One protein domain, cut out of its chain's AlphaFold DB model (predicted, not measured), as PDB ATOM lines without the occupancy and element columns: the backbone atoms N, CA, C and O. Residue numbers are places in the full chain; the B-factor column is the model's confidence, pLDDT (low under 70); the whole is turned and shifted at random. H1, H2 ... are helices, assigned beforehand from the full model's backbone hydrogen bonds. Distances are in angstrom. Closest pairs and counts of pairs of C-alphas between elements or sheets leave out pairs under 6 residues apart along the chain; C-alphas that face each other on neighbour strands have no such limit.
ATOM      1  N   TRP A  88     -49.268 -34.795 -20.855       52.62
ATOM      2  CA  TRP A  88     -49.784 -35.834 -19.965       52.62
ATOM      3  C   TRP A  88     -50.826 -36.708 -20.636       52.62
ATOM      4  O   TRP A  88     -50.758 -37.920 -20.511       52.62
ATOM      5  N   GLU A  89     -51.739 -36.118 -21.399       53.25
ATOM      6  CA  GLU A  89     -52.749 -36.869 -22.142       53.25
ATOM      7  C   GLU A  89     -52.089 -37.718 -23.237       53.25
ATOM      8  O   GLU A  89     -52.409 -38.889 -23.402       53.25
ATOM      9  N   ARG A  90     -51.069 -37.182 -23.922       56.41
ATOM     10  CA  ARG A  90     -50.281 -37.919 -24.923       56.41
ATOM     11  C   ARG A  90     -49.420 -39.031 -24.322       56.41
ATOM     12  O   ARG A  90     -49.361 -40.112 -24.904       56.41
ATOM     13  N   LEU A  91     -48.764 -38.799 -23.185       55.91
ATOM     14  CA  LEU A  91     -47.986 -39.830 -22.492       55.91
ATOM     15  C   LEU A  91     -48.909 -40.876 -21.849       55.91
ATOM     16  O   LEU A  91     -48.698 -42.068 -22.040       55.91
ATOM     17  N   SER A  92     -49.985 -40.461 -21.184       52.38
ATOM     18  CA  SER A  92     -50.994 -41.354 -20.604       52.38
ATOM     19  C   SER A  92     -51.685 -42.213 -21.670       52.38
ATOM     20  O   SER A  92     -51.824 -43.422 -21.477       52.38
ATOM     21  N   ASN A  93     -52.008 -41.641 -22.837       53.31
ATOM     22  CA  ASN A  93     -52.556 -42.383 -23.978       53.31
ATOM     23  C   ASN A  93     -51.535 -43.357 -24.588       53.31
ATOM     24  O   ASN A  93     -51.907 -44.467 -24.965       53.31
ATOM     25  N   ALA A  94     -50.246 -42.996 -24.637       55.22
ATOM     26  CA  ALA A  94     -49.185 -43.906 -25.078       55.22
ATOM     27  C   ALA A  94     -48.985 -45.100 -24.121       55.22
ATOM     28  O   ALA A  94     -48.567 -46.172 -24.560       55.22
ATOM     29  N   PHE A  95     -49.329 -44.949 -22.836       54.06
ATOM     30  CA  PHE A  95     -49.129 -45.963 -21.794       54.06
ATOM     31  C   PHE A  95     -50.398 -46.736 -21.378       54.06
ATOM     32  O   PHE A  95     -50.397 -47.364 -20.323       54.06
ATOM     33  N   ARG A  96     -51.447 -46.767 -22.221       44.94
ATOM     34  CA  ARG A  96     -52.645 -47.633 -22.077       44.94
ATOM     35  C   ARG A  96     -53.170 -47.739 -20.630       44.94
ATOM     36  O   ARG A  96     -53.084 -48.785 -19.995       44.94
ATOM     37  N   GLY A  97     -53.777 -46.664 -20.131       45.28
ATOM     38  CA  GLY A  97     -54.752 -46.739 -19.030       45.28
ATOM     39  C   GLY A  97     -54.203 -46.886 -17.606       45.28
ATOM     40  O   GLY A  97     -54.998 -46.980 -16.675       45.28
ATOM     41  N   GLN A  98     -52.884 -46.858 -17.398       46.38
ATOM     42  CA  GLN A  98     -52.308 -46.722 -16.057       46.38
ATOM     43  C   GLN A  98     -52.111 -45.232 -15.755       46.38
ATOM     44  O   GLN A  98     -51.391 -44.544 -16.484       46.38
ATOM     45  N   GLN A  99     -52.780 -44.708 -14.723       54.94
ATOM     46  CA  GLN A  99     -52.602 -43.313 -14.323       54.94
ATOM     47  C   GLN A  99     -51.137 -43.109 -13.919       54.94
ATOM     48  O   GLN A  99     -50.667 -43.670 -12.936       54.94
ATOM     49  N   MET A 100     -50.407 -42.286 -14.677       56.03
ATOM     50  CA  MET A 100     -49.021 -41.913 -14.359       56.03
ATOM     51  C   MET A 100     -48.895 -41.184 -13.007       56.03
ATOM     52  O   MET A 100     -47.784 -40.969 -12.537       56.03
ATOM     53  N   LYS A 101     -50.028 -40.828 -12.388       62.84
ATOM     54  CA  LYS A 101     -50.137 -40.186 -11.077       62.84
ATOM     55  C   LYS A 101     -49.541 -41.023  -9.936       62.84
ATOM     56  O   LYS A 101     -49.132 -40.460  -8.933       62.84
ATOM     57  N   ASP A 102     -49.438 -42.341 -10.122       75.81
ATOM     58  CA  ASP A 102     -48.912 -43.253  -9.099       75.81
ATOM     59  C   ASP A 102     -47.426 -43.593  -9.287       75.81
ATOM     60  O   ASP A 102     -46.870 -44.380  -8.519       75.81
ATOM     61  N   TRP A 103     -46.771 -43.077 -10.334       85.56
ATOM     62  CA  TRP A 103     -45.383 -43.443 -10.612       85.56
ATOM     63  C   TRP A 103     -44.413 -42.583  -9.816       85.56
ATOM     64  O   TRP A 103     -44.521 -41.358  -9.791       85.56
ATOM     65  N   THR A 104     -43.387 -43.218  -9.250       89.00
ATOM     66  CA  THR A 104     -42.222 -42.472  -8.769       89.00
ATOM     67  C   THR A 104     -41.349 -42.038  -9.952       89.00
ATOM     68  O   THR A 104     -41.366 -42.680 -11.014       89.00
ATOM     69  N   PRO A 105     -40.527 -40.986  -9.803       90.88
ATOM     70  CA  PRO A 105     -39.548 -40.605 -10.815       90.88
ATOM     71  C   PRO A 105     -38.638 -41.753 -11.261       90.88
ATOM     72  O   PRO A 105     -38.288 -41.834 -12.434       90.88
ATOM     73  N   GLU A 106     -38.282 -42.682 -10.376       89.44
ATOM     74  CA  GLU A 106     -37.502 -43.869 -10.722       89.44
ATOM     75  C   GLU A 106     -38.262 -44.802 -11.660       89.44
ATOM     76  O   GLU A 106     -37.708 -45.224 -12.673       89.44
ATOM     77  N   GLN A 107     -39.530 -45.080 -11.361       89.94
ATOM     78  CA  GLN A 107     -40.375 -45.920 -12.209       89.94
ATOM     79  C   GLN A 107     -40.599 -45.272 -13.579       89.94
ATOM     80  O   GLN A 107     -40.553 -45.952 -14.604       89.94
ATOM     81  N   ALA A 108     -40.790 -43.950 -13.607       89.62
ATOM     82  CA  ALA A 108     -40.886 -43.194 -14.848       89.62
ATOM     83  C   ALA A 108     -39.578 -43.255 -15.655       89.62
ATOM     84  O   ALA A 108     -39.630 -43.420 -16.871       89.62
ATOM     85  N   PHE A 109     -38.416 -43.179 -14.997       90.62
ATOM     86  CA  PHE A 109     -37.104 -43.291 -15.646       90.62
ATOM     87  C   PHE A 109     -36.956 -44.621 -16.395       90.62
ATOM     88  O   PHE A 109     -36.571 -44.645 -17.568       90.62
ATOM     89  N   ASP A 110     -37.307 -45.718 -15.723       88.81
ATOM     90  CA  ASP A 110     -37.160 -47.071 -16.259       88.81
ATOM     91  C   ASP A 110     -38.176 -47.337 -17.381       88.81
ATOM     92  O   ASP A 110     -37.816 -47.850 -18.441       88.81
ATOM     93  N   ARG A 111     -39.436 -46.912 -17.210       87.06
ATOM     94  CA  ARG A 111     -40.488 -47.088 -18.229       87.06
ATOM     95  C   ARG A 111     -40.285 -46.234 -19.476       87.06
ATOM     96  O   ARG A 111     -40.645 -46.666 -20.567       87.06
ATOM     97  N   LEU A 112     -39.701 -45.045 -19.331       86.44
ATOM     98  CA  LEU A 112     -39.298 -44.199 -20.460       86.44
ATOM     99  C   LEU A 112     -37.984 -44.666 -21.108       86.44
ATOM    100  O   LEU A 112     -37.561 -44.075 -22.102       86.44
ATOM    101  N   GLN A 113     -37.351 -45.715 -20.563       87.75
ATOM    102  CA  GLN A 113     -36.111 -46.302 -21.074       87.75
ATOM    103  C   GLN A 113     -34.985 -45.264 -21.216       87.75
ATOM    104  O   GLN A 113     -34.182 -45.310 -22.147       87.75
ATOM    105  N   VAL A 114     -34.916 -44.306 -20.284       86.44
ATOM    106  CA  VAL A 114     -34.008 -43.149 -20.387       86.44
ATOM    107  C   VAL A 114     -32.541 -43.587 -20.454       86.44
ATOM    108  O   VAL A 114     -31.775 -43.019 -21.231       86.44
ATOM    109  N   GLY A 115     -32.172 -44.610 -19.675       82.44
ATOM    110  CA  GLY A 115     -30.817 -45.171 -19.601       82.44
ATOM    111  C   GLY A 115     -30.555 -46.403 -20.478       82.44
ATOM    112  O   GLY A 115     -29.543 -47.067 -20.273       82.44
ATOM    113  N   GLN A 116     -31.456 -46.760 -21.401       75.56
ATOM    114  CA  GLN A 116     -31.321 -47.948 -22.262       75.56
ATOM    115  C   GLN A 116     -30.986 -47.570 -23.711       75.56
ATOM    116  O   GLN A 116     -31.677 -47.956 -24.653       75.56
ATOM    117  N   THR A 117     -29.932 -46.783 -23.917       68.06
ATOM    118  CA  THR A 117     -29.478 -46.416 -25.263       68.06
ATOM    119  C   THR A 117     -28.358 -47.331 -25.755       68.06
ATOM    120  O   THR A 117     -27.388 -47.605 -25.053       68.06
ATOM    121  N   THR A 118     -28.465 -47.758 -27.014       62.59
ATOM    122  CA  THR A 118     -27.435 -48.522 -27.743       62.59
ATOM    123  C   THR A 118     -26.442 -47.628 -28.496       62.59
ATOM    124  O   THR A 118     -25.564 -48.124 -29.195       62.59
ATOM    125  N   GLY A 119     -26.589 -46.302 -28.390       70.12
ATOM    126  CA  GLY A 119     -25.755 -45.325 -29.092       70.12
ATOM    127  C   GLY A 119     -24.530 -44.867 -28.299       70.12
ATOM    128  O   GLY A 119     -24.302 -45.288 -27.172       70.12
ATOM    129  N   LYS A 120     -23.784 -43.914 -28.875       76.06
ATOM    130  CA  LYS A 120     -22.582 -43.292 -28.280       76.06
ATOM    131  C   LYS A 120     -22.798 -42.689 -26.880       76.06
ATOM    132  O   LYS A 120     -21.840 -42.518 -26.136       76.06
ATOM    133  N   TRP A 121     -24.030 -42.307 -26.553       81.19
ATOM    134  CA  TRP A 121     -24.381 -41.694 -25.274       81.19
ATOM    135  C   TRP A 121     -25.238 -42.648 -24.448       81.19
ATOM    136  O   TRP A 121     -26.121 -43.277 -25.030       81.19
ATOM    137  N   PRO A 122     -25.071 -42.680 -23.114       84.12
ATOM    138  CA  PRO A 122     -25.818 -43.558 -22.206       84.12
ATOM    139  C   PRO A 122     -27.270 -43.126 -21.979       84.12
ATOM    140  O   PRO A 122     -28.030 -43.832 -21.323       84.12
ATOM    141  N   VAL A 123     -27.640 -41.939 -22.467       86.88
ATOM    142  CA  VAL A 123     -28.960 -41.343 -22.277       86.88
ATOM    143  C   VAL A 123     -29.393 -40.610 -23.545       86.88
ATOM    144  O   VAL A 123     -28.626 -39.845 -24.136       86.88
ATOM    145  N   SER A 124     -30.648 -40.807 -23.955       85.88
ATOM    146  CA  SER A 124     -31.255 -40.071 -25.071       85.88
ATOM    147  C   SER A 124     -31.772 -38.705 -24.614       85.88
ATOM    148  O   SER A 124     -32.502 -38.615 -23.627       85.88
ATOM    149  N   ARG A 125     -31.473 -37.638 -25.372       85.12
ATOM    150  CA  ARG A 125     -31.926 -36.269 -25.049       85.12
ATOM    151  C   ARG A 125     -33.447 -36.155 -24.984       85.12
ATOM    152  O   ARG A 125     -33.963 -35.497 -24.087       85.12
ATOM    153  N   SER A 126     -34.162 -36.794 -25.907       87.38
ATOM    154  CA  SER A 126     -35.625 -36.717 -25.961       87.38
ATOM    155  C   SER A 126     -36.279 -37.443 -24.784       87.38
ATOM    156  O   SER A 126     -37.173 -36.885 -24.151       87.38
ATOM    157  N   GLN A 127     -35.805 -38.646 -24.442       87.81
ATOM    158  CA  GLN A 127     -36.338 -39.400 -23.302       87.81
ATOM    159  C   GLN A 127     -35.982 -38.742 -21.972       87.81
ATOM    160  O   GLN A 127     -36.837 -38.622 -21.098       87.81
ATOM    161  N   PHE A 128     -34.757 -38.231 -21.845       90.06
ATOM    162  CA  PHE A 128     -34.349 -37.497 -20.655       90.06
ATOM    163  C   PHE A 128     -35.185 -36.241 -20.435       90.06
ATOM    164  O   PHE A 128     -35.616 -36.000 -19.317       90.06
ATOM    165  N   ARG A 129     -35.477 -35.463 -21.486       88.50
ATOM    166  CA  ARG A 129     -36.339 -34.276 -21.366       88.50
ATOM    167  C   ARG A 129     -37.754 -34.627 -20.916       88.50
ATOM    168  O   ARG A 129     -38.275 -33.960 -20.028       88.50
ATOM    169  N   LYS A 130     -38.349 -35.686 -21.476       88.81
ATOM    170  CA  LYS A 130     -39.669 -36.181 -21.041       88.81
ATOM    171  C   LYS A 130     -39.653 -36.591 -19.572       88.81
ATOM    172  O   LYS A 130     -40.554 -36.231 -18.822       88.81
ATOM    173  N   TRP A 131     -38.615 -37.308 -19.156       91.44
ATOM    174  CA  TRP A 131     -38.459 -37.717 -17.768       91.44
ATOM    175  C   TRP A 131     -38.216 -36.535 -16.824       91.44
ATOM    176  O   TRP A 131     -38.810 -36.471 -15.756       91.44
ATOM    177  N   LEU A 132     -37.402 -35.561 -17.221       90.69
ATOM    178  CA  LEU A 132     -37.156 -34.372 -16.413       90.69
ATOM    179  C   LEU A 132     -38.424 -33.527 -16.253       90.69
ATOM    180  O   LEU A 132     -38.689 -33.013 -15.177       90.69
ATOM    181  N   GLN A 133     -39.247 -33.431 -17.299       88.62
ATOM    182  CA  GLN A 133     -40.556 -32.791 -17.202       88.62
ATOM    183  C   GLN A 133     -41.490 -33.544 -16.243       88.62
ATOM    184  O   GLN A 133     -42.234 -32.913 -15.497       88.62
ATOM    185  N   PHE A 134     -41.434 -34.880 -16.230       89.00
ATOM    186  CA  PHE A 134     -42.139 -35.682 -15.229       89.00
ATOM    187  C   PHE A 134     -41.647 -35.357 -13.812       89.00
ATOM    188  O   PHE A 134     -42.467 -35.114 -12.933       89.00
ATOM    189  N   VAL A 135     -40.327 -35.288 -13.603       89.88
ATOM    190  CA  VAL A 135     -39.711 -34.901 -12.321       89.88
ATOM    191  C   VAL A 135     -40.184 -33.521 -11.861       89.88
ATOM    192  O   VAL A 135     -40.580 -33.377 -10.709       89.88
ATOM    193  N   ASP A 136     -40.183 -32.529 -12.751       87.88
ATOM    194  CA  ASP A 136     -40.579 -31.151 -12.428       87.88
ATOM    195  C   ASP A 136     -42.041 -31.086 -11.966       87.88
ATOM    196  O   ASP A 136     -42.371 -30.429 -10.978       87.88
ATOM    197  N   ASN A 137     -42.918 -31.835 -12.635       86.12
ATOM    198  CA  ASN A 137     -44.318 -31.929 -12.240       86.12
ATOM    199  C   ASN A 137     -44.481 -32.679 -10.910       86.12
ATOM    200  O   ASN A 137     -45.212 -32.219 -10.039       86.12
ATOM    201  N   TYR A 138     -43.759 -33.784 -10.718       85.81
ATOM    202  CA  TYR A 138     -43.788 -34.568  -9.481       85.81
ATOM    203  C   TYR A 138     -43.341 -33.733  -8.265       85.81
ATOM    204  O   TYR A 138     -43.977 -33.770  -7.211       85.81
ATOM    205  N   GLN A 139     -42.300 -32.905  -8.425       85.25
ATOM    206  CA  GLN A 139     -41.857 -31.941  -7.408       85.25
ATOM    207  C   GLN A 139     -42.937 -30.897  -7.087       85.25
ATOM    208  O   GLN A 139     -43.119 -30.539  -5.923       85.25
ATOM    209  N   SER A 140     -43.665 -30.409  -8.099       83.56
ATOM    210  CA  SER A 140     -44.704 -29.383  -7.919       83.56
ATOM    211  C   SER A 140     -45.881 -29.843  -7.048       83.56
ATOM    212  O   SER A 140     -46.554 -29.016  -6.438       83.56
ATOM    213  N   GLU A 141     -46.080 -31.157  -6.913       82.50
ATOM    214  CA  GLU A 141     -47.080 -31.764  -6.026       82.50
ATOM    215  C   GLU A 141     -46.608 -31.866  -4.557       82.50
ATOM    216  O   GLU A 141     -47.304 -32.422  -3.710       82.50
ATOM    217  N   GLY A 142     -45.441 -31.297  -4.227       75.69
ATOM    218  CA  GLY A 142     -44.925 -31.194  -2.856       75.69
ATOM    219  C   GLY A 142     -44.037 -32.361  -2.419       75.69
ATOM    220  O   GLY A 142     -43.776 -32.522  -1.226       75.69
ATOM    221  N   THR A 143     -43.561 -33.179  -3.357       77.31
ATOM    222  CA  THR A 143     -42.679 -34.318  -3.069       77.31
ATOM    223  C   THR A 143     -41.193 -33.945  -3.177       77.31
ATOM    224  O   THR A 143     -40.784 -33.099  -3.974       77.31
ATOM    225  N   SER A 144     -40.341 -34.589  -2.372       73.69
ATOM    226  CA  SER A 144     -38.907 -34.284  -2.289       73.69
ATOM    227  C   SER A 144     -38.070 -35.104  -3.283       73.69
ATOM    228  O   SER A 144     -37.281 -35.956  -2.877       73.69
ATOM    229  N   TYR A 145     -38.220 -34.869  -4.586       80.75
ATOM    230  CA  TYR A 145     -37.321 -35.453  -5.590       80.75
ATOM    231  C   TYR A 145     -36.454 -34.367  -6.224       80.75
ATOM    232  O   TYR A 145     -36.807 -33.848  -7.267       80.75
ATOM    233  N   GLY A 146     -35.349 -33.970  -5.588       85.19
ATOM    234  CA  GLY A 146     -34.488 -32.874  -6.058       85.19
ATOM    235  C   GLY A 146     -33.475 -33.253  -7.150       85.19
ATOM    236  O   GLY A 146     -33.260 -34.425  -7.457       85.19
ATOM    237  N   ASP A 147     -32.775 -32.247  -7.681       90.94
ATOM    238  CA  ASP A 147     -31.733 -32.415  -8.709       90.94
ATOM    239  C   ASP A 147     -30.572 -33.332  -8.271       90.94
ATOM    240  O   ASP A 147     -29.907 -33.939  -9.110       90.94
ATOM    241  N   GLU A 148     -30.369 -33.526  -6.966       89.81
ATOM    242  CA  GLU A 148     -29.406 -34.496  -6.433       89.81
ATOM    243  C   GLU A 148     -29.714 -35.932  -6.891       89.81
ATOM    244  O   GLU A 148     -28.807 -36.687  -7.253       89.81
ATOM    245  N   TYR A 149     -30.994 -36.312  -6.941       90.31
ATOM    246  CA  TYR A 149     -31.409 -37.630  -7.422       90.31
ATOM    247  C   TYR A 149     -31.230 -37.761  -8.934       90.31
ATOM    248  O   TYR A 149     -30.822 -38.815  -9.424       90.31
ATOM    249  N   VAL A 150     -31.464 -36.673  -9.675       91.56
ATOM    250  CA  VAL A 150     -31.215 -36.619 -11.120       91.56
ATOM    251  C   VAL A 150     -29.736 -36.866 -11.420       91.56
ATOM    252  O   VAL A 150     -29.416 -37.729 -12.241       91.56
ATOM    253  N   VAL A 151     -28.833 -36.188 -10.707       91.62
ATOM    254  CA  VAL A 151     -27.382 -36.384 -10.848       91.62
ATOM    255  C   VAL A 151     -26.982 -37.823 -10.505       91.62
ATOM    256  O   VAL A 151     -26.265 -38.454 -11.282       91.62
ATOM    257  N   LYS A 152     -27.493 -38.395  -9.404       90.44
ATOM    258  CA  LYS A 152     -27.228 -39.801  -9.032       90.44
ATOM    259  C   LYS A 152     -27.654 -40.783 -10.126       90.44
ATOM    260  O   LYS A 152     -26.910 -41.715 -10.435       90.44
ATOM    261  N   ARG A 153     -28.820 -40.571 -10.748       89.94
ATOM    262  CA  ARG A 153     -29.291 -41.408 -11.863       89.94
ATOM    263  C   ARG A 153     -28.404 -41.274 -13.099       89.94
ATOM    264  O   ARG A 153     -28.051 -42.291 -13.687       89.94
ATOM    265  N   LEU A 154     -27.987 -40.057 -13.457       89.94
ATOM    266  CA  LEU A 154     -27.062 -39.840 -14.574       89.94
ATOM    267  C   LEU A 154     -25.720 -40.547 -14.356       89.94
ATOM    268  O   LEU A 154     -25.229 -41.207 -15.269       89.94
ATOM    269  N   ILE A 155     -25.164 -40.468 -13.143       89.62
ATOM    270  CA  ILE A 155     -23.951 -41.204 -12.769       89.62
ATOM    271  C   ILE A 155     -24.171 -42.707 -12.978       89.62
ATOM    272  O   ILE A 155     -23.397 -43.342 -13.690       89.62
ATOM    273  N   ALA A 156     -25.253 -43.273 -12.432       89.00
ATOM    274  CA  ALA A 156     -25.555 -44.696 -12.586       89.00
ATOM    275  C   ALA A 156     -25.661 -45.119 -14.063       89.00
ATOM    276  O   ALA A 156     -25.140 -46.167 -14.440       89.00
ATOM    277  N   CYS A 157     -26.273 -44.296 -14.921       88.31
ATOM    278  CA  CYS A 157     -26.336 -44.566 -16.357       88.31
ATOM    279  C   CYS A 157     -24.959 -44.605 -17.008       88.31
ATOM    280  O   CYS A 157     -24.700 -45.508 -17.794       88.31
ATOM    281  N   VAL A 158     -24.072 -43.667 -16.675       88.06
ATOM    282  CA  VAL A 158     -22.716 -43.652 -17.236       88.06
ATOM    283  C   VAL A 158     -21.925 -44.888 -16.808       88.06
ATOM    284  O   VAL A 158     -21.286 -45.507 -17.651       88.06
ATOM    285  N   TYR A 159     -21.991 -45.288 -15.535       84.88
ATOM    286  CA  TYR A 159     -21.256 -46.464 -15.048       84.88
ATOM    287  C   TYR A 159     -21.810 -47.793 -15.577       84.88
ATOM    288  O   TYR A 159     -21.049 -48.740 -15.769       84.88
ATOM    289  N   ASN A 160     -23.117 -47.870 -15.837       84.81
ATOM    290  CA  ASN A 160     -23.745 -49.060 -16.412       84.81
ATOM    291  C   ASN A 160     -23.625 -49.119 -17.942       84.81
ATOM    292  O   ASN A 160     -23.859 -50.171 -18.543       84.81
ATOM    293  N   HIS A 161     -23.266 -48.010 -18.585       81.62
ATOM    294  CA  HIS A 161     -23.110 -47.952 -20.025       81.62
ATOM    295  C   HIS A 161     -21.776 -48.561 -20.445       81.62
ATOM    296  O   HIS A 161     -20.702 -48.071 -20.100       81.62
ATOM    297  N   ARG A 162     -21.848 -49.635 -21.231       65.12
ATOM    298  CA  ARG A 162     -20.688 -50.179 -21.935       65.12
ATOM    299  C   ARG A 162     -20.601 -49.474 -23.289       65.12
ATOM    300  O   ARG A 162     -21.431 -49.788 -24.143       65.12
ATOM    301  N   PRO A 163     -19.659 -48.536 -23.502       61.91
ATOM    302  CA  PRO A 163     -19.493 -47.936 -24.819       61.91
ATOM    303  C   PRO A 163     -19.200 -49.036 -25.850       61.91
ATOM    304  O   PRO A 163     -18.513 -50.017 -25.542       61.91
ATOM    305  N   SER A 164     -19.767 -48.895 -27.054       54.75
ATOM    306  CA  SER A 164     -19.522 -49.808 -28.181       54.75
ATOM    307  C   SER A 164     -18.015 -49.991 -28.372       54.75
ATOM    308  O   SER A 164     -17.268 -49.015 -28.321       54.75
ATOM    309  N   LYS A 165     -17.563 -51.235 -28.582       55.75
ATOM    310  CA  LYS A 165     -16.148 -51.635 -28.737       55.75
ATOM    311  C   LYS A 165     -15.501 -51.123 -30.038       55.75
ATOM    312  O   LYS A 165     -14.544 -51.727 -30.520       55.75
ATOM    313  N   ASP A 166     -16.002 -50.039 -30.615       53.47
ATOM    314  CA  ASP A 166     -15.431 -49.455 -31.821       53.47
ATOM    315  C   ASP A 166     -14.112 -48.770 -31.434       53.47
ATOM    316  O   ASP A 166     -14.069 -47.747 -30.743       53.47
ATOM    317  N   GLY A 167     -13.024 -49.461 -31.776       47.97
ATOM    318  CA  GLY A 167     -11.734 -49.451 -31.087       47.97
ATOM    319  C   GLY A 167     -10.850 -48.227 -31.293       47.97
ATOM    320  O   GLY A 167      -9.678 -48.388 -31.609       47.97
ATOM    321  N   ASN A 168     -11.371 -47.015 -31.104       49.94
ATOM    322  CA  ASN A 168     -10.534 -45.813 -31.161       49.94
ATOM    323  C   ASN A 168     -11.005 -44.645 -30.281       49.94
ATOM    324  O   ASN A 168     -10.596 -43.506 -30.487       49.94
ATOM    325  N   THR A 169     -11.891 -44.892 -29.316       51.59
ATOM    326  CA  THR A 169     -12.302 -43.843 -28.378       51.59
ATOM    327  C   THR A 169     -11.394 -43.871 -27.158       51.59
ATOM    328  O   THR A 169     -11.403 -44.835 -26.394       51.59
ATOM    329  N   GLU A 170     -10.605 -42.805 -26.979       54.22
ATOM    330  CA  GLU A 170     -10.033 -42.454 -25.679       54.22
ATOM    331  C   GLU A 170     -11.103 -42.695 -24.616       54.22
ATOM    332  O   GLU A 170     -12.224 -42.185 -24.718       54.22
ATOM    333  N   THR A 171     -10.786 -43.533 -23.632       59.78
ATOM    334  CA  THR A 171     -11.671 -43.853 -22.518       59.78
ATOM    335  C   THR A 171     -11.867 -42.596 -21.679       59.78
ATOM    336  O   THR A 171     -11.200 -42.383 -20.668       59.78
ATOM    337  N   LYS A 172     -12.795 -41.735 -22.111       67.00
ATOM    338  CA  LYS A 172     -13.247 -40.586 -21.333       67.00
ATOM    339  C   LYS A 172     -13.645 -41.083 -19.955       67.00
ATOM    340  O   LYS A 172     -14.395 -42.054 -19.819       67.00
ATOM    341  N   LYS A 173     -13.125 -40.422 -18.922       82.75
ATOM    342  CA  LYS A 173     -13.433 -40.788 -17.539       82.75
ATOM    343  C   LYS A 173     -14.946 -40.633 -17.322       82.75
ATOM    344  O   LYS A 173     -15.515 -39.651 -17.801       82.75
ATOM    345  N   PRO A 174     -15.611 -41.527 -16.567       85.06
ATOM    346  CA  PRO A 174     -17.061 -41.477 -16.353       85.06
ATOM    347  C   PRO A 174     -17.593 -40.089 -15.964       85.06
ATOM    348  O   PRO A 174     -18.593 -39.629 -16.505       85.06
ATOM    349  N   MET A 175     -16.891 -39.366 -15.089       86.94
ATOM    350  CA  MET A 175     -17.316 -38.030 -14.653       86.94
ATOM    351  C   MET A 175     -17.299 -36.982 -15.770       86.94
ATOM    352  O   MET A 175     -18.142 -36.092 -15.777       86.94
ATOM    353  N   GLU A 176     -16.405 -37.107 -16.750       87.06
ATOM    354  CA  GLU A 176     -16.391 -36.224 -17.918       87.06
ATOM    355  C   GLU A 176     -17.635 -36.437 -18.787       87.06
ATOM    356  O   GLU A 176     -18.256 -35.478 -19.246       87.06
ATOM    357  N   ILE A 177     -18.055 -37.697 -18.942       87.31
ATOM    358  CA  ILE A 177     -19.286 -38.047 -19.653       87.31
ATOM    359  C   ILE A 177     -20.500 -37.484 -18.904       87.31
ATOM    360  O   ILE A 177     -21.386 -36.919 -19.539       87.31
ATOM    361  N   VAL A 178     -20.542 -37.579 -17.567       90.62
ATOM    362  CA  VAL A 178     -21.636 -36.997 -16.763       90.62
ATOM    363  C   VAL A 178     -21.719 -35.483 -16.965       90.62
ATOM    364  O   VAL A 178     -22.808 -34.969 -17.218       90.62
ATOM    365  N   VAL A 179     -20.592 -34.769 -16.905       90.81
ATOM    366  CA  VAL A 179     -20.562 -33.314 -17.130       90.81
ATOM    367  C   VAL A 179     -21.058 -32.964 -18.533       90.81
ATOM    368  O   VAL A 179     -21.940 -32.115 -18.669       90.81
ATOM    369  N   GLN A 180     -20.570 -33.661 -19.564       89.31
ATOM    370  CA  GLN A 180     -21.018 -33.466 -20.949       89.31
ATOM    371  C   GLN A 180     -22.508 -33.768 -21.126       89.31
ATOM    372  O   GLN A 180     -23.191 -33.089 -21.891       89.31
ATOM    373  N   LEU A 181     -23.043 -34.766 -20.420       89.38
ATOM    374  CA  LEU A 181     -24.475 -35.048 -20.432       89.38
ATOM    375  C   LEU A 181     -25.265 -33.911 -19.796       89.38
ATOM    376  O   LEU A 181     -26.231 -33.470 -20.405       89.38
ATOM    377  N   ILE A 182     -24.866 -33.407 -18.626       91.88
ATOM    378  CA  ILE A 182     -25.565 -32.294 -17.968       91.88
ATOM    379  C   ILE A 182     -25.605 -31.076 -18.898       91.88
ATOM    380  O   ILE A 182     -26.689 -30.563 -19.183       91.88
ATOM    381  N   THR A 183     -24.461 -30.664 -19.452       90.50
ATOM    382  CA  THR A 183     -24.393 -29.486 -20.334       90.50
ATOM    383  C   THR A 183     -25.145 -29.678 -21.650       90.50
ATOM    384  O   THR A 183     -25.789 -28.748 -22.136       90.50
ATOM    385  N   ARG A 184     -25.122 -30.884 -22.229       89.75
ATOM    386  CA  ARG A 184     -25.843 -31.206 -23.470       89.75
ATOM    387  C   ARG A 184     -27.352 -31.315 -23.262       89.75
ATOM    388  O   ARG A 184     -28.129 -30.855 -24.100       89.75
ATOM    389  N   LEU A 185     -27.778 -31.998 -22.202       87.94
ATOM    390  CA  LEU A 185     -29.187 -32.298 -21.939       87.94
ATOM    391  C   LEU A 185     -29.950 -31.059 -21.466       87.94
ATOM    392  O   LEU A 185     -31.132 -30.935 -21.788       87.94
ATOM    393  N   LEU A 186     -29.263 -30.146 -20.772       88.75
ATOM    394  CA  LEU A 186     -29.816 -28.925 -20.183       88.75
ATOM    395  C   LEU A 186     -29.295 -27.645 -20.849       88.75
ATOM    396  O   LEU A 186     -29.256 -26.595 -20.217       88.75
ATOM    397  N   ALA A 187     -28.914 -27.713 -22.128       87.25
ATOM    398  CA  ALA A 187     -28.395 -26.558 -22.866       87.25
ATOM    399  C   ALA A 187     -29.363 -25.353 -22.902       87.25
ATOM    400  O   ALA A 187     -28.924 -24.224 -23.071       87.25
ATOM    401  N   ASP A 188     -30.667 -25.596 -22.749       88.06
ATOM    402  CA  ASP A 188     -31.748 -24.603 -22.685       88.06
ATOM    403  C   ASP A 188     -32.157 -24.214 -21.251       88.06
ATOM    404  O   ASP A 188     -33.033 -23.375 -21.063       88.06
ATOM    405  N   LYS A 189     -31.549 -24.828 -20.229       88.38
ATOM    406  CA  LYS A 189     -31.838 -24.604 -18.804       88.38
ATOM    407  C   LYS A 189     -30.534 -24.382 -18.033       88.38
ATOM    408  O   LYS A 189     -30.193 -25.167 -17.145       88.38
ATOM    409  N   GLU A 190     -29.805 -23.328 -18.392       88.31
ATOM    410  CA  GLU A 190     -28.448 -23.050 -17.902       88.31
ATOM    411  C   GLU A 190     -28.350 -23.018 -16.367       88.31
ATOM    412  O   GLU A 190     -27.497 -23.699 -15.798       88.31
ATOM    413  N   ASP A 191     -29.264 -22.327 -15.682       88.31
ATOM    414  CA  ASP A 191     -29.267 -22.248 -14.213       88.31
ATOM    415  C   ASP A 191     -29.356 -23.629 -13.555       88.31
ATOM    416  O   ASP A 191     -28.647 -23.932 -12.593       88.31
ATOM    417  N   ARG A 192     -30.191 -24.510 -14.114       90.75
ATOM    418  CA  ARG A 192     -30.345 -25.875 -13.611       90.75
ATOM    419  C   ARG A 192     -29.132 -26.736 -13.931       90.75
ATOM    420  O   ARG A 192     -28.704 -27.518 -13.085       90.75
ATOM    421  N   ALA A 193     -28.562 -26.586 -15.128       92.25
ATOM    422  CA  ALA A 193     -27.321 -27.257 -15.499       92.25
ATOM    423  C   ALA A 193     -26.208 -26.903 -14.504       92.25
ATOM    424  O   ALA A 193     -25.574 -27.792 -13.940       92.25
ATOM    425  N   ASN A 194     -26.045 -25.614 -14.213       89.81
ATOM    426  CA  ASN A 194     -25.070 -25.115 -13.253       89.81
ATOM    427  C   ASN A 194     -25.334 -25.621 -11.828       89.81
ATOM    428  O   ASN A 194     -24.394 -26.040 -11.151       89.81
ATOM    429  N   GLY A 195     -26.599 -25.677 -11.396       90.50
ATOM    430  CA  GLY A 195     -26.983 -26.298 -10.126       90.50
ATOM    431  C   GLY A 195     -26.585 -27.777 -10.040       90.50
ATOM    432  O   GLY A 195     -26.019 -28.216  -9.041       90.50
ATOM    433  N   MET A 196     -26.795 -28.550 -11.109       92.75
ATOM    434  CA  MET A 196     -26.384 -29.958 -11.163       92.75
ATOM    435  C   MET A 196     -24.861 -30.137 -11.205       92.75
ATOM    436  O   MET A 196     -24.343 -31.041 -10.549       92.75
ATOM    437  N   LEU A 197     -24.130 -29.279 -11.926       91.88
ATOM    438  CA  LEU A 197     -22.662 -29.286 -11.927       91.88
ATOM    439  C   LEU A 197     -22.106 -28.958 -10.536       91.88
ATOM    440  O   LEU A 197     -21.181 -29.625 -10.078       91.88
ATOM    441  N   TYR A 198     -22.713 -28.001  -9.827       90.62
ATOM    442  CA  TYR A 198     -22.379 -27.708  -8.434       90.62
ATOM    443  C   TYR A 198     -22.581 -28.932  -7.527       90.62
ATOM    444  O   TYR A 198     -21.689 -29.276  -6.752       90.62
ATOM    445  N   LEU A 199     -23.712 -29.639  -7.651       91.25
ATOM    446  CA  LEU A 199     -23.977 -30.863  -6.879       91.25
ATOM    447  C   LEU A 199     -22.965 -31.976  -7.181       91.25
ATOM    448  O   LEU A 199     -22.531 -32.694  -6.273       91.25
ATOM    449  N   LEU A 200     -22.566 -32.107  -8.448       90.38
ATOM    450  CA  LEU A 200     -21.563 -33.075  -8.878       90.38
ATOM    451  C   LEU A 200     -20.184 -32.746  -8.288       90.38
ATOM    452  O   LEU A 200     -19.544 -33.626  -7.709       90.38
TER     453      LEU A 200
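What this domain is: This is residues 88 to 200 of the 347 residues of an uncharacterized protein of Hyaloperonospora arabidopsidis (strain Emoy2) (UniProt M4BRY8). Two helical hairpins, H2 with H3 and H5 with H6, form the body with H4, which crosses H5 and H6; H1 lies off one end and residues 165 to 170 stick out at the other. The printed part has 113 residues, six named helices, H1 to H6, and no named strand: all helix. It is compact, radius of gyration of the C-alphas 14.9 A, spanning 46 by 31 by 21 A.

How they stand to each other: H1, residues 88 to 94, touches no helix. H2, residues 105 to 111, touches H3, residues 125 to 140, closest at C-alphas 105 and 135, 5.9 A. H4, residues 147 to 160, touches H5, residues 174 to 185, at a steep tilt of 55 degrees, closest at C-alphas 158 and 174, 6.1 A. H5 touches H6, residues 190 to 200, at a shallow tilt of 17 degrees, opposite ways, closest at C-alphas 182 and 193, 5.9 A. Every O i to N i+4 pair is within hydrogen-bond range in H1 to H6.

Where its parts are: C-alpha 88 begins H1 at (-49.784, -35.834, -19.965); C-alpha 200 ends H6 at (-21.563, -33.075, -8.878). H3 is 22.5 A long, H4 20.0 A.

The domain as a whole: The printed part has no cut. The H2 to H3 and H4 to H5 links are long. Residues 88 to 101, 117 to 118 and 162 to 172 have pLDDT under 70.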